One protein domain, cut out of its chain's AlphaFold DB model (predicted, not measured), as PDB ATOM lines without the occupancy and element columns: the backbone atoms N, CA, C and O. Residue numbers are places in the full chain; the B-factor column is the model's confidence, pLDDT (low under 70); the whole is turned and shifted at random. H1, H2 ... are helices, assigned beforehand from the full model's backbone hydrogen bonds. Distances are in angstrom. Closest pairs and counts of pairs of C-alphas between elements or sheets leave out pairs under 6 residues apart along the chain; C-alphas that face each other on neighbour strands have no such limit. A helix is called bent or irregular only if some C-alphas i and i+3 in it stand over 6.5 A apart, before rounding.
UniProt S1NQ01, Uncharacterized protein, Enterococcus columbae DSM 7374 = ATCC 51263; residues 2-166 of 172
ATOM      1  N   LYS A   2      43.539  87.296 102.607       75.81
ATOM      2  CA  LYS A   2      42.095  86.999 102.517       75.81
ATOM      3  C   LYS A   2      41.427  87.445 101.208       75.81
ATOM      4  O   LYS A   2      40.710  86.666 100.589       75.81
ATOM      5  N   GLU A   3      41.731  88.652 100.727       77.12
ATOM      6  CA  GLU A   3      41.144  89.200  99.493       77.12
ATOM      7  C   GLU A   3      41.510  88.375  98.246       77.12
ATOM      8  O   GLU A   3      40.651  88.063  97.420       77.12
ATOM      9  N   GLN A   4      42.770  87.945  98.127       83.12
ATOM     10  CA  GLN A   4      43.206  87.078  97.027       83.12
ATOM     11  C   GLN A   4      42.505  85.713  97.072       83.12
ATOM     12  O   GLN A   4      42.121  85.180  96.030       83.12
ATOM     13  N   ARG A   5      42.307  85.149  98.271       81.38
ATOM     14  CA  ARG A   5      41.594  83.875  98.458       81.38
ATOM     15  C   ARG A   5      40.103  84.003  98.128       81.38
ATOM     16  O   ARG A   5      39.573  83.126  97.454       81.38
ATOM     17  N   MET A   6      39.462  85.112  98.501       83.81
ATOM     18  CA  MET A   6      38.078  85.422  98.117       83.81
ATOM     19  C   MET A   6      37.916  85.571  96.599       83.81
ATOM     20  O   MET A   6      36.970  85.027  96.031       83.81
ATOM     21  N   LYS A   7      38.865  86.231  95.917       87.19
ATOM     22  CA  LYS A   7      38.877  86.310  94.444       87.19
ATOM     23  C   LYS A   7      38.987  84.923  93.808       87.19
ATOM     24  O   LYS A   7      38.192  84.601  92.931       87.19
ATOM     25  N   LYS A   8      39.909  84.078  94.288       88.56
ATOM     26  CA  LYS A   8      40.057  82.693  93.804       88.56
ATOM     27  C   LYS A   8      38.793  81.860  94.034       88.56
ATOM     28  O   LYS A   8      38.367  81.170  93.115       88.56
ATOM     29  N   LEU A   9      38.170  81.957  95.213       90.00
ATOM     30  CA  LEU A   9      36.891  81.302  95.506       90.00
ATOM     31  C   LEU A   9      35.798  81.745  94.520       90.00
ATOM     32  O   LEU A   9      35.080  80.909  93.982       90.00
ATOM     33  N   GLY A  10      35.713  83.048  94.237       88.94
ATOM     34  CA  GLY A  10      34.788  83.598  93.247       88.94
ATOM     35  C   GLY A  10      35.004  83.038  91.844       88.94
ATOM     36  O   GLY A  10      34.034  82.661  91.188       88.94
ATOM     37  N   THR A  11      36.259  82.934  91.402       93.50
ATOM     38  CA  THR A  11      36.603  82.345  90.101       93.50
ATOM     39  C   THR A  11      36.203  80.876  90.031       93.50
ATOM     40  O   THR A  11      35.518  80.483  89.094       93.50
ATOM     41  N   TRP A  12      36.574  80.067  91.027       94.88
ATOM     42  CA  TRP A  12      36.233  78.642  91.030       94.88
ATOM     43  C   TRP A  12      34.724  78.404  91.102       94.88
ATOM     44  O   TRP A  12      34.218  77.549  90.378       94.88
ATOM     45  N   ASN A  13      33.989  79.200  91.883       93.44
ATOM     46  CA  ASN A  13      32.532  79.093  91.929       93.44
ATOM     47  C   ASN A  13      31.891  79.526  90.606       93.44
ATOM     48  O   ASN A  13      30.894  78.946  90.195       93.44
ATOM     49  N   LEU A  14      32.450  80.526  89.919       93.50
ATOM     50  CA  LEU A  14      31.980  80.907  88.590       93.50
ATOM     51  C   LEU A  14      32.198  79.775  87.578       93.50
ATOM     52  O   LEU A  14      31.293  79.483  86.806       93.50
ATOM     53  N   VAL A  15      33.360  79.116  87.604       94.75
ATOM     54  CA  VAL A  15      33.623  77.953  86.740       94.75
ATOM     55  C   VAL A  15      32.647  76.816  87.058       94.75
ATOM     56  O   VAL A  15      32.044  76.278  86.132       94.75
ATOM     57  N   ALA A  16      32.421  76.503  88.341       93.19
ATOM     58  CA  ALA A  16      31.433  75.506  88.761       93.19
ATOM     59  C   ALA A  16      30.028  75.853  88.245       93.19
ATOM     60  O   ALA A  16      29.380  75.032  87.606       93.19
ATOM     61  N   LEU A  17      29.593  77.103  88.438       94.19
ATOM     62  CA  LEU A  17      28.310  77.597  87.950       94.19
ATOM     63  C   LEU A  17      28.171  77.428  86.434       94.19
ATOM     64  O   LEU A  17      27.137  76.953  85.975       94.19
ATOM     65  N   VAL A  18      29.186  77.818  85.659       94.38
ATOM     66  CA  VAL A  18      29.152  77.723  84.193       94.38
ATOM     67  C   VAL A  18      29.071  76.266  83.749       94.38
ATOM     68  O   VAL A  18      28.199  75.941  82.948       94.38
ATOM     69  N   LEU A  19      29.905  75.378  84.297       93.00
ATOM     70  CA  LEU A  19      29.881  73.954  83.951       93.00
ATOM     71  C   LEU A  19      28.542  73.302  84.302       93.00
ATOM     72  O   LEU A  19      27.950  72.630  83.460       93.00
ATOM     73  N   THR A  20      28.020  73.550  85.507       91.94
ATOM     74  CA  THR A  20      26.708  73.035  85.920       91.94
ATOM     75  C   THR A  20      25.581  73.610  85.066       91.94
ATOM     76  O   THR A  20      24.656  72.884  84.721       91.94
ATOM     77  N   SER A  21      25.658  74.883  84.673       92.31
ATOM     78  CA  SER A  21      24.646  75.504  83.807       92.31
ATOM     79  C   SER A  21      24.669  74.918  82.397       92.31
ATOM     80  O   SER A  21      23.611  74.653  81.839       92.31
ATOM     81  N   ILE A  22      25.856  74.677  81.831       92.88
ATOM     82  CA  ILE A  22      26.003  73.994  80.540       92.88
ATOM     83  C   ILE A  22      25.393  72.592  80.626       92.88
ATOM     84  O   ILE A  22      24.573  72.241  79.781       92.88
ATOM     85  N   GLY A  23      25.730  71.829  81.671       88.38
ATOM     86  CA  GLY A  23      25.135  70.517  81.929       88.38
ATOM     87  C   GLY A  23      23.610  70.583  82.006       88.38
ATOM     88  O   GLY A  23      22.932  69.874  81.272       88.38
ATOM     89  N   ALA A  24      23.067  71.514  82.794       91.88
ATOM     90  CA  ALA A  24      21.627  71.708  82.925       91.88
ATOM     91  C   ALA A  24      20.948  72.042  81.586       91.88
ATOM     92  O   ALA A  24      19.875  71.513  81.304       91.88
ATOM     93  N   VAL A  25      21.562  72.879  80.740       93.00
ATOM     94  CA  VAL A  25      21.039  73.180  79.397       93.00
ATOM     95  C   VAL A  25      20.982  71.913  78.548       93.00
ATOM     96  O   VAL A  25      19.939  71.638  77.960       93.00
ATOM     97  N   PHE A  26      22.055  71.119  78.512       91.19
ATOM     98  CA  PHE A  26      22.056  69.858  77.769       91.19
ATOM     99  C   PHE A  26      20.995  68.884  78.286       91.19
ATOM    100  O   PHE A  26      20.268  68.321  77.470       91.19
ATOM    101  N   SER A  27      20.846  68.738  79.606       87.88
ATOM    102  CA  SER A  27      19.824  67.874  80.206       87.88
ATOM    103  C   SER A  27      18.403  68.340  79.865       87.88
ATOM    104  O   SER A  27      17.538  67.522  79.568       87.88
ATOM    105  N   VAL A  28      18.140  69.651  79.858       91.88
ATOM    106  CA  VAL A  28      16.827  70.198  79.468       91.88
ATOM    107  C   VAL A  28      16.553  69.981  77.980       91.88
ATOM    108  O   VAL A  28      15.434  69.633  77.610       91.88
ATOM    109  N   VAL A  29      17.556  70.176  77.122       92.12
ATOM    110  CA  VAL A  29      17.419  70.022  75.665       92.12
ATOM    111  C   VAL A  29      17.245  68.554  75.263       92.12
ATOM    112  O   VAL A  29      16.517  68.275  74.312       92.12
ATOM    113  N   SER A  30      17.868  67.613  75.976       87.56
ATOM    114  CA  SER A  30      17.726  66.177  75.710       87.56
ATOM    115  C   SER A  30      16.437  65.579  76.285       87.56
ATOM    116  O   SER A  30      15.937  64.584  75.755       87.56
ATOM    117  N   LEU A  31      15.849  66.204  77.313       90.81
ATOM    118  CA  LEU A  31      14.672  65.691  78.016       90.81
ATOM    119  C   LEU A  31      13.474  65.358  77.103       90.81
ATOM    120  O   LEU A  31      12.898  64.286  77.291       90.81
ATOM    121  N   PRO A  32      13.082  66.182  76.106       89.25
ATOM    122  CA  PRO A  32      11.986  65.835  75.203       89.25
ATOM    123  C   PRO A  32      12.218  64.515  74.465       89.25
ATOM    124  O   PRO A  32      11.293  63.713  74.361       89.25
ATOM    125  N   GLY A  33      13.450  64.263  74.008       85.25
ATOM    126  CA  GLY A  33      13.815  63.018  73.330       85.25
ATOM    127  C   GLY A  33      13.757  61.802  74.255       85.25
ATOM    128  O   GLY A  33      13.356  60.723  73.828       85.25
ATOM    129  N   THR A  34      14.079  61.985  75.537       86.00
ATOM    130  CA  THR A  34      13.983  60.929  76.556       86.00
ATOM    131  C   THR A  34      12.535  60.657  76.981       86.00
ATOM    132  O   THR A  34      12.150  59.513  77.213       86.00
ATOM    133  N   LEU A  35      11.698  61.695  77.078       87.69
ATOM    134  CA  LEU A  35      10.291  61.558  77.469       87.69
ATOM    135  C   LEU A  35       9.412  61.027  76.335       87.69
ATOM    136  O   LEU A  35       8.476  60.260  76.592       87.69
ATOM    137  N   PHE A  36       9.727  61.409  75.100       89.56
ATOM    138  CA  PHE A  36       8.997  61.042  73.889       89.56
ATOM    139  C   PHE A  36       9.953  60.413  72.864       89.56
ATOM    140  O   PHE A  36      10.229  61.007  71.819       89.56
ATOM    141  N   PRO A  37      10.483  59.213  73.163       85.88
ATOM    142  CA  PRO A  37      11.427  58.540  72.283       85.88
ATOM    143  C   PRO A  37      10.785  58.192  70.933       85.88
ATOM    144  O   PRO A  37       9.646  57.725  70.870       85.88
ATOM    145  N   ASN A  38      11.522  58.388  69.836       89.44
ATOM    146  CA  ASN A  38      11.042  58.050  68.495       89.44
ATOM    147  C   ASN A  38      11.009  56.523  68.313       89.44
ATOM    148  O   ASN A  38      12.056  55.874  68.240       89.44
ATOM    149  N   LYS A  39       9.795  55.961  68.220       87.31
ATOM    150  CA  LYS A  39       9.577  54.517  68.065       87.31
ATOM    151  C   LYS A  39      10.245  53.968  66.806       87.31
ATOM    152  O   LYS A  39      10.933  52.960  66.899       87.31
ATOM    153  N   GLU A  40      10.068  54.612  65.656       87.56
ATOM    154  CA  GLU A  40      10.615  54.126  64.381       87.56
ATOM    155  C   GLU A  40      12.144  54.095  64.412       87.56
ATOM    156  O   GLU A  40      12.752  53.083  64.061       87.56
ATOM    157  N   ALA A  41      12.764  55.160  64.930       85.94
ATOM    158  CA  ALA A  41      14.215  55.232  65.067       85.94
ATOM    159  C   ALA A  41      14.754  54.131  65.998       85.94
ATOM    160  O   ALA A  41      15.678  53.413  65.629       85.94
ATOM    161  N   LEU A  42      14.155  53.937  67.177       83.31
ATOM    162  CA  LEU A  42      14.630  52.940  68.145       83.31
ATOM    163  C   LEU A  42      14.360  51.499  67.710       83.31
ATOM    164  O   LEU A  42      15.214  50.638  67.907       83.31
ATOM    165  N   VAL A  43      13.214  51.233  67.079       85.62
ATOM    166  CA  VAL A  43      12.901  49.904  66.542       85.62
ATOM    167  C   VAL A  43      13.851  49.545  65.402       85.62
ATOM    168  O   VAL A  43      14.300  48.403  65.339       85.62
ATOM    169  N   SER A  44      14.220  50.511  64.554       85.38
ATOM    170  CA  SER A  44      15.177  50.281  63.463       85.38
ATOM    171  C   SER A  44      16.594  49.940  63.945       85.38
ATOM    172  O   SER A  44      17.337  49.277  63.227       85.38
ATOM    173  N   VAL A  45      16.958  50.363  65.163       82.25
ATOM    174  CA  VAL A  45      18.297  50.170  65.741       82.25
ATOM    175  C   VAL A  45      18.359  48.966  66.687       82.25
ATOM    176  O   VAL A  45      19.354  48.249  66.690       82.25
ATOM    177  N   GLY A  46      17.321  48.727  67.492       71.00
ATOM    178  CA  GLY A  46      17.350  47.713  68.556       71.00
ATOM    179  C   GLY A  46      16.019  47.014  68.826       71.00
ATOM    180  O   GLY A  46      15.854  46.387  69.872       71.00
ATOM    181  N   GLY A  47      15.061  47.114  67.902       84.75
ATOM    182  CA  GLY A  47      13.771  46.432  67.989       84.75
ATOM    183  C   GLY A  47      12.813  46.997  69.044       84.75
ATOM    184  O   GLY A  47      13.070  48.001  69.712       84.75
ATOM    185  N   GLU A  48      11.659  46.344  69.196       87.31
ATOM    186  CA  GLU A  48      10.623  46.790  70.140       87.31
ATOM    187  C   GLU A  48      11.044  46.663  71.610       87.31
ATOM    188  O   GLU A  48      10.575  47.439  72.441       87.31
ATOM    189  N   ALA A  49      11.955  45.740  71.936       81.94
ATOM    190  CA  ALA A  49      12.477  45.582  73.292       81.94
ATOM    191  C   ALA A  49      13.223  46.840  73.765       81.94
ATOM    192  O   ALA A  49      12.946  47.338  74.858       81.94
ATOM    193  N   LEU A  50      14.083  47.414  72.913       80.38
ATOM    194  CA  LEU A  50      14.802  48.652  73.216       80.38
ATOM    195  C   LEU A  50      13.839  49.833  73.376       80.38
ATOM    196  O   LEU A  50      13.955  50.609  74.324       80.38
ATOM    197  N   TYR A  51      12.845  49.948  72.490       85.31
ATOM    198  CA  TYR A  51      11.817  50.980  72.624       85.31
ATOM    199  C   TYR A  51      11.047  50.846  73.943       85.31
ATOM    200  O   TYR A  51      10.881  51.834  74.653       85.31
ATOM    201  N   ASN A  52      10.612  49.638  74.309       85.81
ATOM    202  CA  ASN A  52       9.870  49.402  75.547       85.81
ATOM    203  C   ASN A  52      10.715  49.687  76.797       85.81
ATOM    204  O   ASN A  52      10.196  50.230  77.773       85.81
ATOM    205  N   GLN A  53      12.016  49.389  76.756       82.12
ATOM    206  CA  GLN A  53      12.951  49.712  77.831       82.12
ATOM    207  C   GLN A  53      13.116  51.230  77.999       82.12
ATOM    208  O   GLN A  53      12.969  51.745  79.109       82.12
ATOM    209  N   VAL A  54      13.352  51.963  76.905       84.12
ATOM    210  CA  VAL A  54      13.543  53.426  76.934       84.12
ATOM    211  C   VAL A  54      12.243  54.174  77.231       84.12
ATOM    212  O   VAL A  54      12.239  55.192  77.918       84.12
ATOM    213  N   ASN A  55      11.110  53.639  76.786       86.88
ATOM    214  CA  ASN A  55       9.794  54.212  77.035       86.88
ATOM    215  C   ASN A  55       9.233  53.875  78.436       86.88
ATOM    216  O   ASN A  55       8.145  54.336  78.785       86.88
ATOM    217  N   SER A  56       9.951  53.095  79.249       85.50
ATOM    218  CA  SER A  56       9.508  52.701  80.588       85.50
ATOM    219  C   SER A  56       9.560  53.855  81.601       85.50
ATOM    220  O   SER A  56      10.408  54.748  81.537       85.50
ATOM    221  N   TRP A  57       8.673  53.812  82.601       84.31
ATOM    222  CA  TRP A  57       8.695  54.758  83.727       84.31
ATOM    223  C   TRP A  57      10.022  54.734  84.486       84.31
ATOM    224  O   TRP A  57      10.498  55.777  84.934       84.31
ATOM    225  N   THR A  58      10.639  53.558  84.571       82.19
ATOM    226  CA  THR A  58      11.928  53.324  85.218       82.19
ATOM    227  C   THR A  58      13.064  54.106  84.563       82.19
ATOM    228  O   THR A  58      14.013  54.455  85.254       82.19
ATOM    229  N   HIS A  59      12.958  54.435  83.269       79.94
ATOM    230  CA  HIS A  59      13.929  55.284  82.577       79.94
ATOM    231  C   HIS A  59      13.531  56.771  82.595       79.94
ATOM    232  O   HIS A  59      14.383  57.647  82.768       79.94
ATOM    233  N   LYS A  60      12.237  57.082  82.458       86.81
ATOM    234  CA  LYS A  60      11.765  58.474  82.369       86.81
ATOM    235  C   LYS A  60      11.849  59.236  83.689       86.81
ATOM    236  O   LYS A  60      12.200  60.412  83.690       86.81
ATOM    237  N   VAL A  61      11.524  58.587  84.811       88.56
ATOM    238  CA  VAL A  61      11.506  59.246  86.128       88.56
ATOM    239  C   VAL A  61      12.902  59.735  86.539       88.56
ATOM    240  O   VAL A  61      13.017  60.918  86.871       88.56
ATOM    241  N   PRO A  62      13.971  58.915  86.466       86.19
ATOM    242  CA  PRO A  62      15.326  59.387  86.749       86.19
ATOM    243  C   PRO A  62      15.762  60.554  85.861       86.19
ATOM    244  O   PRO A  62      16.336  61.508  86.374       86.19
ATOM    245  N   ALA A  63      15.420  60.537  84.567       87.31
ATOM    246  CA  ALA A  63      15.788  61.609  83.640       87.31
ATOM    247  C   ALA A  63      15.173  62.967  84.027       87.31
ATOM    248  O   ALA A  63      15.838  64.000  83.984       87.31
ATOM    249  N   VAL A  64      13.905  62.979  84.458       91.94
ATOM    250  CA  VAL A  64      13.266  64.205  84.965       91.94
ATOM    251  C   VAL A  64      13.929  64.666  86.263       91.94
ATOM    252  O   VAL A  64      14.189  65.858  86.432       91.94
ATOM    253  N   LEU A  65      14.225  63.736  87.177       90.94
ATOM    254  CA  LEU A  65      14.889  64.056  88.442       90.94
ATOM    255  C   LEU A  65      16.282  64.652  88.221       90.94
ATOM    256  O   LEU A  65      16.629  65.630  88.878       90.94
ATOM    257  N   GLU A  66      17.052  64.121  87.277       89.50
ATOM    258  CA  GLU A  66      18.385  64.619  86.932       89.50
ATOM    259  C   GLU A  66      18.347  66.074  86.438       89.50
ATOM    260  O   GLU A  66      19.155  66.907  86.864       89.50
ATOM    261  N   VAL A  67      17.355  66.417  85.607       92.31
ATOM    262  CA  VAL A  67      17.129  67.798  85.153       92.31
ATOM    263  C   VAL A  67      16.800  68.711  86.330       92.31
ATOM    264  O   VAL A  67      17.397  69.780  86.474       92.31
ATOM    265  N   VAL A  68      15.877  68.290  87.199       94.31
ATOM    266  CA  VAL A  68      15.486  69.069  88.382       94.31
ATOM    267  C   VAL A  68      16.693  69.311  89.288       94.31
ATOM    268  O   VAL A  68      16.937  70.447  89.695       94.31
ATOM    269  N   ILE A  69      17.483  68.275  89.570       92.94
ATOM    270  CA  ILE A  69      18.660  68.370  90.437       92.94
ATOM    271  C   ILE A  69      19.732  69.277  89.817       92.94
ATOM    272  O   ILE A  69      20.293  70.127  90.515       92.94
ATOM    273  N   SER A  70      19.968  69.174  88.507       91.25
ATOM    274  CA  SER A  70      20.906  70.048  87.791       91.25
ATOM    275  C   SER A  70      20.505  71.523  87.879       91.25
ATOM    276  O   SER A  70      21.344  72.382  88.165       91.25
ATOM    277  N   LEU A  71      19.214  71.833  87.713       93.12
ATOM    278  CA  LEU A  71      18.691  73.195  87.863       93.12
ATOM    279  C   LEU A  71      18.813  73.709  89.304       93.12
ATOM    280  O   LEU A  71      19.179  74.869  89.515       93.12
ATOM    281  N   VAL A  72      18.558  72.854  90.300       95.06
ATOM    282  CA  VAL A  72      18.735  73.198  91.719       95.06
ATOM    283  C   VAL A  72      20.191  73.565  92.009       95.06
ATOM    284  O   VAL A  72      20.443  74.611  92.608       95.06
ATOM    285  N   PHE A  73      21.164  72.773  91.550       93.56
ATOM    286  CA  PHE A  73      22.578  73.094  91.763       93.56
ATOM    287  C   PHE A  73      23.025  74.351  91.017       93.56
ATOM    288  O   PHE A  73      23.750  75.162  91.597       93.56
ATOM    289  N   ALA A  74      22.548  74.580  89.790       93.25
ATOM    290  CA  ALA A  74      22.806  75.830  89.078       93.25
ATOM    291  C   ALA A  74      22.305  77.047  89.883       93.25
ATOM    292  O   ALA A  74      23.037  78.024  90.068       93.25
ATOM    293  N   ALA A  75      21.095  76.965  90.447       94.06
ATOM    294  CA  ALA A  75      20.550  78.012  91.307       94.06
ATOM    295  C   ALA A  75      21.371  78.201  92.596       94.06
ATOM    296  O   ALA A  75      21.654  79.339  92.984       94.06
ATOM    297  N   LEU A  76      21.802  77.114  93.247       94.50
ATOM    298  CA  LEU A  76      22.642  77.169  94.449       94.50
ATOM    299  C   LEU A  76      24.016  77.800  94.177       94.50
ATOM    300  O   LEU A  76      24.440  78.672  94.938       94.50
ATOM    301  N   PHE A  77      24.688  77.443  93.080       93.69
ATOM    302  CA  PHE A  77      25.964  78.064  92.703       93.69
ATOM    303  C   PHE A  77      25.808  79.534  92.308       93.69
ATOM    304  O   PHE A  77      26.689  80.353  92.589       93.69
ATOM    305  N   PHE A  78      24.669  79.908  91.723       93.31
ATOM    306  CA  PHE A  78      24.351  81.305  91.444       93.31
ATOM    307  C   PHE A  78      24.122  82.109  92.733       93.31
ATOM    308  O   PHE A  78      24.613  83.234  92.869       93.31
ATOM    309  N   MET A  79      23.430  81.529  93.718       92.81
ATOM    310  CA  MET A  79      23.284  82.127  95.048       92.81
ATOM    311  C   MET A  79      24.642  82.286  95.744       92.81
ATOM    312  O   MET A  79      24.942  83.371  96.250       92.81
ATOM    313  N   ALA A  80      25.492  81.256  95.702       92.12
ATOM    314  CA  ALA A  80      26.852  81.317  96.232       92.12
ATOM    315  C   ALA A  80      27.681  82.415  95.545       92.12
ATOM    316  O   ALA A  80      28.362  83.191  96.214       92.12
ATOM    317  N   TYR A  81      27.554  82.563  94.223       92.19
ATOM    318  CA  TYR A  81      28.223  83.622  93.467       92.19
ATOM    319  C   TYR A  81      27.814  85.022  93.940       92.19
ATOM    320  O   TYR A  81      28.671  85.883  94.158       92.19
ATOM    321  N   LYS A  82      26.508  85.252  94.142       91.19
ATOM    322  CA  LYS A  82      25.997  86.521  94.683       91.19
ATOM    323  C   LYS A  82      26.558  86.808  96.077       91.19
ATOM    324  O   LYS A  82      26.956  87.940  96.343       91.19
ATOM    325  N   GLN A  83      26.633  85.795  96.942       90.62
ATOM    326  CA  GLN A  83      27.207  85.932  98.283       90.62
ATOM    327  C   GLN A  83      28.691  86.313  98.224       90.62
ATOM    328  O   GLN A  83      29.070  87.318  98.830       90.62
ATOM    329  N   ILE A  84      29.495  85.613  97.414       89.38
ATOM    330  CA  ILE A  84      30.927  85.907  97.245       89.38
ATOM    331  C   ILE A  84      31.136  87.335  96.725       89.38
ATOM    332  O   ILE A  84      31.973  88.064  97.255       89.38
ATOM    333  N   LYS A  85      30.344  87.776  95.734       87.69
ATOM    334  CA  LYS A  85      30.396  89.158  95.220       87.69
ATOM    335  C   LYS A  85      30.067  90.210  96.278       87.69
ATOM    336  O   LYS A  85      30.606  91.307  96.218       87.69
ATOM    337  N   SER A  86      29.212  89.877  97.242       88.06
ATOM    338  CA  SER A  86      28.909  90.741  98.389       88.06
ATOM    339  C   SER A  86      29.936  90.655  99.529       88.06
ATOM    340  O   SER A  86      29.704  91.215 100.595       88.06
ATOM    341  N   GLY A  87      31.048  89.932  99.338       81.25
ATOM    342  CA  GLY A  87      32.082  89.726 100.356       81.25
ATOM    343  C   GLY A  87      31.710  88.708 101.439       81.25
ATOM    344  O   GLY A  87      32.440  88.566 102.417       81.25
ATOM    345  N   LYS A  88      30.593  87.990 101.279       86.38
ATOM    346  CA  LYS A  88      30.114  86.980 102.230       86.38
ATOM    347  C   LYS A  88      30.614  85.594 101.834       86.38
ATOM    348  O   LYS A  88      30.690  85.269 100.649       86.38
ATOM    349  N   LEU A  89      30.907  84.764 102.833       87.38
ATOM    350  CA  LEU A  89      31.248  83.364 102.603       87.38
ATOM    351  C   LEU A  89      29.979  82.565 102.273       87.38
ATOM    352  O   LEU A  89      29.007  82.633 103.029       87.38
ATOM    353  N   PRO A  90      29.958  81.823 101.153       89.81
ATOM    354  CA  PRO A  90      28.847  80.946 100.829       89.81
ATOM    355  C   PRO A  90      28.820  79.701 101.712       89.81
ATOM    356  O   PRO A  90      29.841  79.264 102.243       89.81
ATOM    357  N   ASN A  91      27.643  79.087 101.828       90.62
ATOM    358  CA  ASN A  91      27.489  77.862 102.604       90.62
ATOM    359  C   ASN A  91      28.239  76.690 101.939       90.62
ATOM    360  O   ASN A  91      27.946  76.318 100.801       90.62
ATOM    361  N   LYS A  92      29.167  76.065 102.676       90.12
ATOM    362  CA  LYS A  92      29.934  74.889 102.231       90.12
ATOM    363  C   LYS A  92      29.061  73.702 101.829       90.12
ATOM    364  O   LYS A  92      29.460  72.936 100.952       90.12
ATOM    365  N   LEU A  93      27.879  73.559 102.436       90.88
ATOM    366  CA  LEU A  93      26.950  72.464 102.143       90.88
ATOM    367  C   LEU A  93      26.567  72.405 100.664       90.88
ATOM    368  O   LEU A  93      26.371  71.314 100.147       90.88
ATOM    369  N   ILE A  94      26.535  73.544  99.966       92.00
ATOM    370  CA  ILE A  94      26.229  73.594  98.531       92.00
ATOM    371  C   ILE A  94      27.204  72.713  97.735       92.00
ATOM    372  O   ILE A  94      26.786  71.910  96.904       92.00
ATOM    373  N   TYR A  95      28.501  72.821  98.029       93.31
ATOM    374  CA  TYR A  95      29.543  72.076  97.324       93.31
ATOM    375  C   TYR A  95      29.617  70.616  97.785       93.31
ATOM    376  O   TYR A  95      29.794  69.728  96.955       93.31
ATOM    377  N   PHE A  96      29.429  70.348  99.084       92.31
ATOM    378  CA  PHE A  96      29.384  68.976  99.601       92.31
ATOM    379  C   PHE A  96      28.207  68.177  99.044       92.31
ATOM    380  O   PHE A  96      28.394  67.032  98.646       92.31
ATOM    381  N   LEU A  97      27.016  68.777  98.978       93.19
ATOM    382  CA  LEU A  97      25.838  68.129  98.405       93.19
ATOM    383  C   LEU A  97      26.037  67.833  96.918       93.19
ATOM    384  O   LEU A  97      25.656  66.760  96.467       93.19
ATOM    385  N   ASN A  98      26.668  68.744  96.169       93.50
ATOM    386  CA  ASN A  98      26.942  68.520  94.751       93.50
ATOM    387  C   ASN A  98      27.932  67.368  94.533       93.50
ATOM    388  O   ASN A  98      27.656  66.481  93.732       93.50
ATOM    389  N   ILE A  99      29.033  67.331  95.291       92.44
ATOM    390  CA  ILE A  99      30.006  66.230  95.225       92.44
ATOM    391  C   ILE A  99      29.374  64.912  95.690       92.44
ATOM    392  O   ILE A  99      29.577  63.879  95.061       92.44
ATOM    393  N   GLY A 100      28.591  64.933  96.770       92.19
ATOM    394  CA  GLY A 100      27.901  63.746  97.275       92.19
ATOM    395  C   GLY A 100      26.906  63.182  96.262       92.19
ATOM    396  O   GLY A 100      26.896  61.978  96.023       92.19
ATOM    397  N   TYR A 101      26.125  64.053  95.617       91.94
ATOM    398  CA  TYR A 101      25.230  63.661  94.532       91.94
ATOM    399  C   TYR A 101      26.003  63.089  93.339       91.94
ATOM    400  O   TYR A 101      25.644  62.028  92.848       91.94
ATOM    401  N   PHE A 102      27.102  63.725  92.929       91.25
ATOM    402  CA  PHE A 102      27.964  63.221  91.859       91.25
ATOM    403  C   PHE A 102      28.481  61.803  92.134       91.25
ATOM    404  O   PHE A 102      28.375  60.929  91.277       91.25
ATOM    405  N   VAL A 103      29.001  61.552  93.339       91.69
ATOM    406  CA  VAL A 103      29.481  60.219  93.732       91.69
ATOM    407  C   VAL A 103      28.338  59.203  93.728       91.69
ATOM    408  O   VAL A 103      28.521  58.084  93.252       91.69
ATOM    409  N   LEU A 104      27.157  59.587  94.218       91.38
ATOM    410  CA  LEU A 104      25.978  58.723  94.198       91.38
ATOM    411  C   LEU A 104      25.560  58.372  92.763       91.38
ATOM    412  O   LEU A 104      25.351  57.195  92.474       91.38
ATOM    413  N   SER A 105      25.487  59.360  91.868       88.25
ATOM    414  CA  SER A 105      25.174  59.151  90.450       88.25
ATOM    415  C   SER A 105      26.179  58.217  89.785       88.25
ATOM    416  O   SER A 105      25.766  57.250  89.155       88.25
ATOM    417  N   LEU A 106      27.483  58.412  90.018       88.75
ATOM    418  CA  LEU A 106      28.508  57.512  89.483       88.75
ATOM    419  C   LEU A 106      28.283  56.058  89.906       88.75
ATOM    420  O   LEU A 106      28.388  55.159  89.075       88.75
ATOM    421  N   ILE A 107      27.982  55.809  91.182       88.50
ATOM    422  CA  ILE A 107      27.740  54.448  91.678       88.50
ATOM    423  C   ILE A 107      26.503  53.846  91.006       88.50
ATOM    424  O   ILE A 107      26.553  52.702  90.557       88.50
ATOM    425  N   LEU A 108      25.409  54.607  90.914       85.75
ATOM    426  CA  LEU A 108      24.171  54.144  90.284       85.75
ATOM    427  C   LEU A 108      24.378  53.821  88.801       85.75
ATOM    428  O   LEU A 108      23.968  52.750  88.355       85.75
ATOM    429  N   ASP A 109      25.079  54.684  88.068       83.94
ATOM    430  CA  ASP A 109      25.385  54.476  86.652       83.94
ATOM    431  C   ASP A 109      26.228  53.215  86.440       83.94
ATOM    432  O   ASP A 109      25.958  52.439  85.524       83.94
ATOM    433  N   GLN A 110      27.211  52.955  87.313       83.44
ATOM    434  CA  GLN A 110      28.005  51.724  87.240       83.44
ATOM    435  C   GLN A 110      27.166  50.476  87.518       83.44
ATOM    436  O   GLN A 110      27.340  49.472  86.831       83.44
ATOM    437  N   VAL A 111      26.249  50.520  88.489       84.44
ATOM    438  CA  VAL A 111      25.356  49.389  88.781       84.44
ATOM    439  C   VAL A 111      24.468  49.088  87.573       84.44
ATOM    440  O   VAL A 111      24.392  47.938  87.144       84.44
ATOM    441  N   VAL A 112      23.856  50.115  86.980       81.12
ATOM    442  CA  VAL A 112      22.999  49.964  85.793       81.12
ATOM    443  C   VAL A 112      23.800  49.433  84.601       81.12
ATOM    444  O   VAL A 112      23.369  48.486  83.941       81.12
ATOM    445  N   LEU A 113      24.986  49.993  84.352       79.62
ATOM    446  CA  LEU A 113      25.868  49.566  83.267       79.62
ATOM    447  C   LEU A 113      26.332  48.115  83.445       79.62
ATOM    448  O   LEU A 113      26.362  47.355  82.476       79.62
ATOM    449  N   HIS A 114      26.669  47.707  84.669       76.38
ATOM    450  CA  HIS A 114      27.085  46.338  84.969       76.38
ATOM    451  C   HIS A 114      25.946  45.335  84.737       76.38
ATOM    452  O   HIS A 114      26.155  44.292  84.117       76.38
ATOM    453  N   SER A 115      24.722  45.664  85.159       74.81
ATOM    454  CA  SER A 115      23.551  44.820  84.902       74.81
ATOM    455  C   SER A 115      23.255  44.690  83.406       74.81
ATOM    456  O   SER A 115      23.042  43.581  82.924       74.81
ATOM    457  N   ALA A 116      23.304  45.796  82.657       70.31
ATOM    458  CA  ALA A 116      23.036  45.795  81.219       70.31
ATOM    459  C   ALA A 116      24.115  45.056  80.408       70.31
ATOM    460  O   ALA A 116      23.806  44.316  79.476       70.31
ATOM    461  N   SER A 117      25.390  45.235  80.764       72.25
ATOM    462  CA  SER A 117      26.504  44.578  80.069       72.25
ATOM    463  C   SER A 117      26.519  43.068  80.288       72.25
ATOM    464  O   SER A 117      26.783  42.333  79.341       72.25
ATOM    465  N   THR A 118      26.189  42.596  81.491       72.06
ATOM    466  CA  THR A 118      26.131  41.156  81.796       72.06
ATOM    467  C   THR A 118      25.109  40.433  80.914       72.06
ATOM    468  O   THR A 118      25.401  39.363  80.384       72.06
ATOM    469  N   ASP A 119      23.948  41.052  80.697       71.75
ATOM    470  CA  ASP A 119      22.882  40.509  79.849       71.75
ATOM    471  C   ASP A 119      23.275  40.534  78.358       71.75
ATOM    472  O   ASP A 119      23.084  39.559  77.630       71.75
ATOM    473  N   ALA A 120      23.932  41.610  77.911       70.38
ATOM    474  CA  ALA A 120      24.429  41.743  76.538       70.38
ATOM    475  C   ALA A 120      25.585  40.777  76.205       70.38
ATOM    476  O   ALA A 120      25.746  40.369  75.056       70.38
ATOM    477  N   LEU A 121      26.396  40.406  77.202       75.69
ATOM    478  CA  LEU A 121      27.543  39.504  77.053       75.69
ATOM    479  C   LEU A 121      27.155  38.015  77.057       75.69
ATOM    480  O   LEU A 121      27.936  37.193  76.581       75.69
ATOM    481  N   ALA A 122      25.964  37.660  77.550       76.06
ATOM    482  CA  ALA A 122      25.552  36.272  77.784       76.06
ATOM    483  C   ALA A 122      25.395  35.418  76.506       76.06
ATOM    484  O   ALA A 122      25.437  34.191  76.583       76.06
ATOM    485  N   GLY A 123      25.218  36.046  75.339       72.12
ATOM    486  CA  GLY A 123      25.038  35.364  74.048       72.12
ATOM    487  C   GLY A 123      26.278  35.316  73.147       72.12
ATOM    488  O   GLY A 123      26.189  34.800  72.035       72.12
ATOM    489  N   LEU A 124      27.410  35.878  73.583       82.94
ATOM    490  CA  LEU A 124      28.636  35.986  72.786       82.94
ATOM    491  C   LEU A 124      29.589  34.816  73.060       82.94
ATOM    492  O   LEU A 124      29.650  34.289  74.171       82.94
ATOM    493  N   ASP A 125      30.378  34.427  72.055       85.69
ATOM    494  CA  ASP A 125      31.500  33.514  72.286       85.69
ATOM    495  C   ASP A 125      32.567  34.153  73.196       85.69
ATOM    496  O   ASP A 125      32.637  35.374  73.362       85.69
ATOM    497  N   SER A 126      33.415  33.326  73.810       80.69
ATOM    498  CA  SER A 126      34.362  33.773  74.838       80.69
ATOM    499  C   SER A 126      35.421  34.762  74.335       80.69
ATOM    500  O   SER A 126      35.871  35.608  75.110       80.69
ATOM    501  N   GLN A 127      35.815  34.697  73.057       82.38
ATOM    502  CA  GLN A 127      36.769  35.651  72.480       82.38
ATOM    503  C   GLN A 127      36.116  37.013  72.249       82.38
ATOM    504  O   GLN A 127      36.659  38.040  72.661       82.38
ATOM    505  N   THR A 128      34.933  37.028  71.643       81.25
ATOM    506  CA  THR A 128      34.197  38.256  71.341       81.25
ATOM    507  C   THR A 128      33.709  38.924  72.627       81.25
ATOM    508  O   THR A 128      33.831  40.142  72.773       81.25
ATOM    509  N   ALA A 129      33.271  38.138  73.616       80.50
ATOM    510  CA  ALA A 129      32.927  38.625  74.951       80.50
ATOM    511  C   ALA A 129      34.139  39.238  75.686       80.50
ATOM    512  O   ALA A 129      34.007  40.263  76.363       80.50
ATOM    513  N   GLY A 130      35.340  38.667  75.526       79.19
ATOM    514  CA  GLY A 130      36.582  39.196  76.105       79.19
ATOM    515  C   GLY A 130      36.995  40.558  75.533       79.19
ATOM    516  O   GLY A 130      37.352  41.476  76.276       79.19
ATOM    517  N   VAL A 131      36.892  40.730  74.212       84.25
ATOM    518  CA  VAL A 131      37.182  42.016  73.555       84.25
ATOM    519  C   VAL A 131      36.125  43.068  73.911       84.25
ATOM    520  O   VAL A 131      36.479  44.190  74.279       84.25
ATOM    521  N   ALA A 132      34.837  42.707  73.873       81.56
ATOM    522  CA  ALA A 132      33.740  43.618  74.197       81.56
ATOM    523  C   ALA A 132      33.795  44.104  75.657       81.56
ATOM    524  O   ALA A 132      33.665  45.302  75.913       81.56
ATOM    525  N   SER A 133      34.052  43.209  76.616       80.88
ATOM    526  CA  SER A 133      34.176  43.572  78.035       80.88
ATOM    527  C   SER A 133      35.358  44.508  78.304       80.88
ATOM    528  O   SER A 133      35.211  45.481  79.043       80.88
ATOM    529  N   THR A 134      36.498  44.286  77.643       83.50
ATOM    530  CA  THR A 134      37.669  45.171  77.758       83.50
ATOM    531  C   THR A 134      37.374  46.565  77.198       83.50
ATOM    532  O   THR A 134      37.683  47.566  77.844       83.50
ATOM    533  N   ALA A 135      36.732  46.656  76.028       83.44
ATOM    534  CA  ALA A 135      36.368  47.940  75.429       83.44
ATOM    535  C   ALA A 135      35.370  48.724  76.299       83.44
ATOM    536  O   ALA A 135      35.553  49.924  76.520       83.44
ATOM    537  N   MET A 136      34.354  48.046  76.847       82.38
ATOM    538  CA  MET A 136      33.387  48.655  77.764       82.38
ATOM    539  C   MET A 136      34.050  49.155  79.054       82.38
ATOM    540  O   MET A 136      33.749  50.261  79.500       82.38
ATOM    541  N   ALA A 137      34.990  48.390  79.620       83.31
ATOM    542  CA  ALA A 137      35.733  48.793  80.813       83.31
ATOM    543  C   ALA A 137      36.626  50.022  80.565       83.31
ATOM    544  O   ALA A 137      36.675  50.933  81.386       83.31
ATOM    545  N   ILE A 138      37.311  50.092  79.419       86.00
ATOM    546  CA  ILE A 138      38.111  51.274  79.064       86.00
ATOM    547  C   ILE A 138      37.202  52.498  78.897       86.00
ATOM    548  O   ILE A 138      37.506  53.567  79.429       86.00
ATOM    549  N   GLY A 139      36.069  52.341  78.202       85.75
ATOM    550  CA  GLY A 139      35.093  53.413  78.009       85.75
ATOM    551  C   GLY A 139      34.542  53.956  79.329       85.75
ATOM    552  O   GLY A 139      34.489  55.174  79.513       85.75
ATOM    553  N   SER A 140      34.200  53.077  80.276       85.75
ATOM    554  CA  SER A 140      33.691  53.492  81.587       85.75
ATOM    555  C   SER A 140      34.748  54.233  82.410       85.75
ATOM    556  O   SER A 140      34.448  55.289  82.966       85.75
ATOM    557  N   ILE A 141      35.999  53.756  82.426       87.12
ATOM    558  CA  ILE A 141      37.107  54.418  83.133       87.12
ATOM    559  C   ILE A 141      37.348  55.823  82.572       87.12
ATOM    560  O   ILE A 141      37.446  56.783  83.337       87.12
ATOM    561  N   VAL A 142      37.419  55.967  81.245       88.88
ATOM    562  CA  VAL A 142      37.621  57.273  80.599       88.88
ATOM    563  C   VAL A 142      36.463  58.223  80.917       88.88
ATOM    564  O   VAL A 142      36.702  59.384  81.256       88.88
ATOM    565  N   GLY A 143      35.223  57.725  80.880       87.19
ATOM    566  CA  GLY A 143      34.036  58.493  81.255       87.19
ATOM    567  C   GLY A 143      34.085  58.986  82.703       87.19
ATOM    568  O   GLY A 143      33.874  60.173  82.953       87.19
ATOM    569  N   ILE A 144      34.447  58.114  83.650       87.94
ATOM    570  CA  ILE A 144      34.594  58.472  85.067       87.94
ATOM    571  C   ILE A 144      35.677  59.541  85.247       87.94
ATOM    572  O   ILE A 144      35.439  60.540  85.925       87.94
ATOM    573  N   LEU A 145      36.851  59.370  84.630       89.56
ATOM    574  CA  LEU A 145      37.948  60.339  84.736       89.56
ATOM    575  C   LEU A 145      37.526  61.723  84.238       89.56
ATOM    576  O   LEU A 145      37.797  62.728  84.898       89.56
ATOM    577  N   PHE A 146      36.825  61.777  83.106       88.44
ATOM    578  CA  PHE A 146      36.297  63.026  82.573       88.44
ATOM    579  C   PHE A 146      35.252  63.649  83.510       88.44
ATOM    580  O   PHE A 146      35.313  64.842  83.803       88.44
ATOM    581  N   ALA A 147      34.339  62.841  84.053       86.88
ATOM    582  CA  ALA A 147      33.304  63.310  84.969       86.88
ATOM    583  C   ALA A 147      33.885  63.857  86.291       86.88
ATOM    584  O   ALA A 147      33.416  64.878  86.803       86.88
ATOM    585  N   VAL A 148      34.948  63.232  86.813       89.38
ATOM    586  CA  VAL A 148      35.696  63.714  87.988       89.38
ATOM    587  C   VAL A 148      36.397  65.038  87.684       89.38
ATOM    588  O   VAL A 148      36.349  65.958  88.502       89.38
ATOM    589  N   LEU A 149      37.004  65.171  86.499       89.81
ATOM    590  CA  LEU A 149      37.667  66.406  86.072       89.81
ATOM    591  C   LEU A 149      36.694  67.598  86.074       89.81
ATOM    592  O   LEU A 149      37.050  68.686  86.528       89.81
ATOM    593  N   LEU A 150      35.453  67.383  85.629       88.75
ATOM    594  CA  LEU A 150      34.409  68.412  85.612       88.75
ATOM    595  C   LEU A 150      33.962  68.869  87.012       88.75
ATOM    596  O   LEU A 150      33.423  69.967  87.138       88.75
ATOM    597  N   HIS A 151      34.218  68.077  88.060       89.62
ATOM    598  CA  HIS A 151      33.892  68.415  89.453       89.62
ATOM    599  C   HIS A 151      35.061  69.041  90.237       89.62
ATOM    600  O   HIS A 151      34.910  69.404  91.409       89.62
ATOM    601  N   LEU A 152      36.229  69.226  89.604       91.69
ATOM    602  CA  LEU A 152      37.372  69.914  90.218       91.69
ATOM    603  C   LEU A 152      37.040  71.323  90.746       91.69
ATOM    604  O   LEU A 152      37.492  71.648  91.848       91.69
ATOM    605  N   PRO A 153      36.260  72.172  90.046       91.50
ATOM    606  CA  PRO A 153      35.944  73.512  90.539       91.50
ATOM    607  C   PRO A 153      35.250  73.516  91.905       91.50
ATOM    608  O   PRO A 153      35.557  74.357  92.749       91.50
ATOM    609  N   GLN A 154      34.369  72.552  92.163       91.69
ATOM    610  CA  GLN A 154      33.648  72.394  93.423       91.69
ATOM    611  C   GLN A 154      34.600  72.008  94.561       91.69
ATOM    612  O   GLN A 154      34.530  72.584  95.650       91.69
ATOM    613  N   ILE A 155      35.544  71.099  94.294       91.75
ATOM    614  CA  ILE A 155      36.605  70.723  95.241       91.75
ATOM    615  C   ILE A 155      37.479  71.944  95.557       91.75
ATOM    616  O   ILE A 155      37.758  72.240  96.720       91.75
ATOM    617  N   MET A 156      37.857  72.712  94.533       92.19
ATOM    618  CA  MET A 156      38.646  73.930  94.708       92.19
ATOM    619  C   MET A 156      37.902  74.991  95.524       92.19
ATOM    620  O   MET A 156      38.528  75.655  96.354       92.19
ATOM    621  N   CYS A 157      36.585  75.133  95.353       91.06
ATOM    622  CA  CYS A 157      35.772  76.017  96.188       91.06
ATOM    623  C   CYS A 157      35.821  75.610  97.662       91.06
ATOM    624  O   CYS A 157      36.067  76.463  98.514       91.06
ATOM    625  N   LEU A 158      35.661  74.317  97.965       91.88
ATOM    626  CA  LEU A 158      35.755  73.806  99.335       91.88
ATOM    627  C   LEU A 158      37.121  74.098  99.959       91.88
ATOM    628  O   LEU A 158      37.178  74.625 101.068       91.88
ATOM    629  N   ILE A 159      38.214  73.834  99.237       90.44
ATOM    630  CA  ILE A 159      39.576  74.111  99.721       90.44
ATOM    631  C   ILE A 159      39.730  75.588 100.099       90.44
ATOM    632  O   ILE A 159      40.293  75.901 101.148       90.44
ATOM    633  N   HIS A 160      39.236  76.507  99.265       88.06
ATOM    634  CA  HIS A 160      39.329  77.940  99.552       88.06
ATOM    635  C   HIS A 160      38.409  78.364 100.702       88.06
ATOM    636  O   HIS A 160      38.824  79.197 101.500       88.06
ATOM    637  N   LEU A 161      37.216  77.776 100.825       87.62
ATOM    638  CA  LEU A 161      36.288  78.025 101.932       87.62
ATOM    639  C   LEU A 161      36.874  77.615 103.284       87.62
ATOM    640  O   LEU A 161      36.885  78.427 104.205       87.62
ATOM    641  N   PHE A 162      37.425  76.404 103.397       87.44
ATOM    642  CA  PHE A 162      38.086  75.965 104.632       87.44
ATOM    643  C   PHE A 162      39.279  76.855 104.985       87.44
ATOM    644  O   PHE A 162      39.431  77.273 106.125       87.44
ATOM    645  N   LYS A 163      40.074  77.235 103.980       84.75
ATOM    646  CA  LYS A 163      41.202  78.161 104.138       84.75
ATOM    647  C   LYS A 163      40.808  79.611 104.422       84.75
ATOM    648  O   LYS A 163      41.709  80.424 104.590       84.75
ATOM    649  N   LEU A 164      39.533  79.979 104.357       82.69
ATOM    650  CA  LEU A 164      39.047  81.328 104.668       82.69
ATOM    651  C   LEU A 164      38.406  81.405 106.058       82.69
ATOM    652  O   LEU A 164      38.296  82.500 106.598       82.69
ATOM    653  N   GLU A 165      37.999  80.264 106.613       77.62
ATOM    654  CA  GLU A 165      37.493  80.146 107.984       77.62
ATOM    655  C   GLU A 165      38.585  79.864 109.019       77.62
ATOM    656  O   GLU A 165      38.336  80.019 110.211       77.62
ATOM    657  N   ASP A 166      39.777  79.452 108.584       74.06
ATOM    658  CA  ASP A 166      40.902  79.228 109.487       74.06
ATOM    659  C   ASP A 166      41.326  80.558 110.159       74.06
ATOM    660  O   ASP A 166      41.716  81.498 109.455       74.06
TER     661      ASP A 166
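Overview. This is residues 2 to 166 of the 172 residues of an uncharacterized protein of Enterococcus columbae DSM 7374 = ATCC 51263 (UniProt S1NQ01). Two pairs of long helices, H1 packed closely with H3 and H4 more loosely paired with H5, spread as a V. At the joined end H6 follows H5 and packs on residues 2 to 16 of H1, while the kinked H2 sits at the open end of the H1 and H3 pair. The printed part has 165 residues with six named helices, H1 to H6 in chain order, and no named strand; the class is all helix. The whole is loose, with a radius of gyration of the C-alphas of 20.1 A, and flat, spanning 62 by 35 by 18 A.

Along the chain. The longest helix, H1, residues 2 to 35, measures 47.8 A from C-alpha 2 at (42.095, 86.999, 102.517); it is only just irregular, with C-alphas 29 and 32 6.9 A apart. H2, residues 39 to 54, is irregular, with C-alphas 45 and 48 9.5 A apart. H3 is residues 57 to 85, 42.3 A; H4, 93 to 121, 41.4 A; H5, 126 to 150, 36.3 A. H6, residues 152 to 165, ends at C-alpha 165 at (37.493, 80.146, 107.984).

Arrangement. H1, H3, H4 and H6 form an up-and-down bundle, each running against the one before. H1 touches H3 at Ala 24 and Ser 70, their closest C-alphas, 5.2 A apart, at a shallow tilt of 24 degrees. With residues 2 to 16 alone, H1 touches H6, closest C-alphas Trp 12 and Pro 153, 5.2 A. The hub, H4, touches H6, closest C-alphas Tyr 95 and Gln 154, 5.7 A, through residues 95 to 99 of H4 and 154 to 158 of H6 alone. H4 forms hairpins with H3, closest C-alphas Leu 76 and Ile 94, 6.5 A, through residues 73 to 77 and 94 to 98 alone, and with H5, closest C-alphas Leu 121 and Ala 129, 5.8 A. H2 touches no helix; H1 and H4 are apart. Every O i to N i+4 pair is within hydrogen-bond range in H4, H5 and H6; H1 has 28 of 30, H2 9 of 12, H3 23 of 25.

Size, cuts and confidence. The farthest C-alphas, Ser 86 and Asp 125, are 63.0 A apart. The printed part has no cut and no long link, and no printed residue is under pLDDT 70.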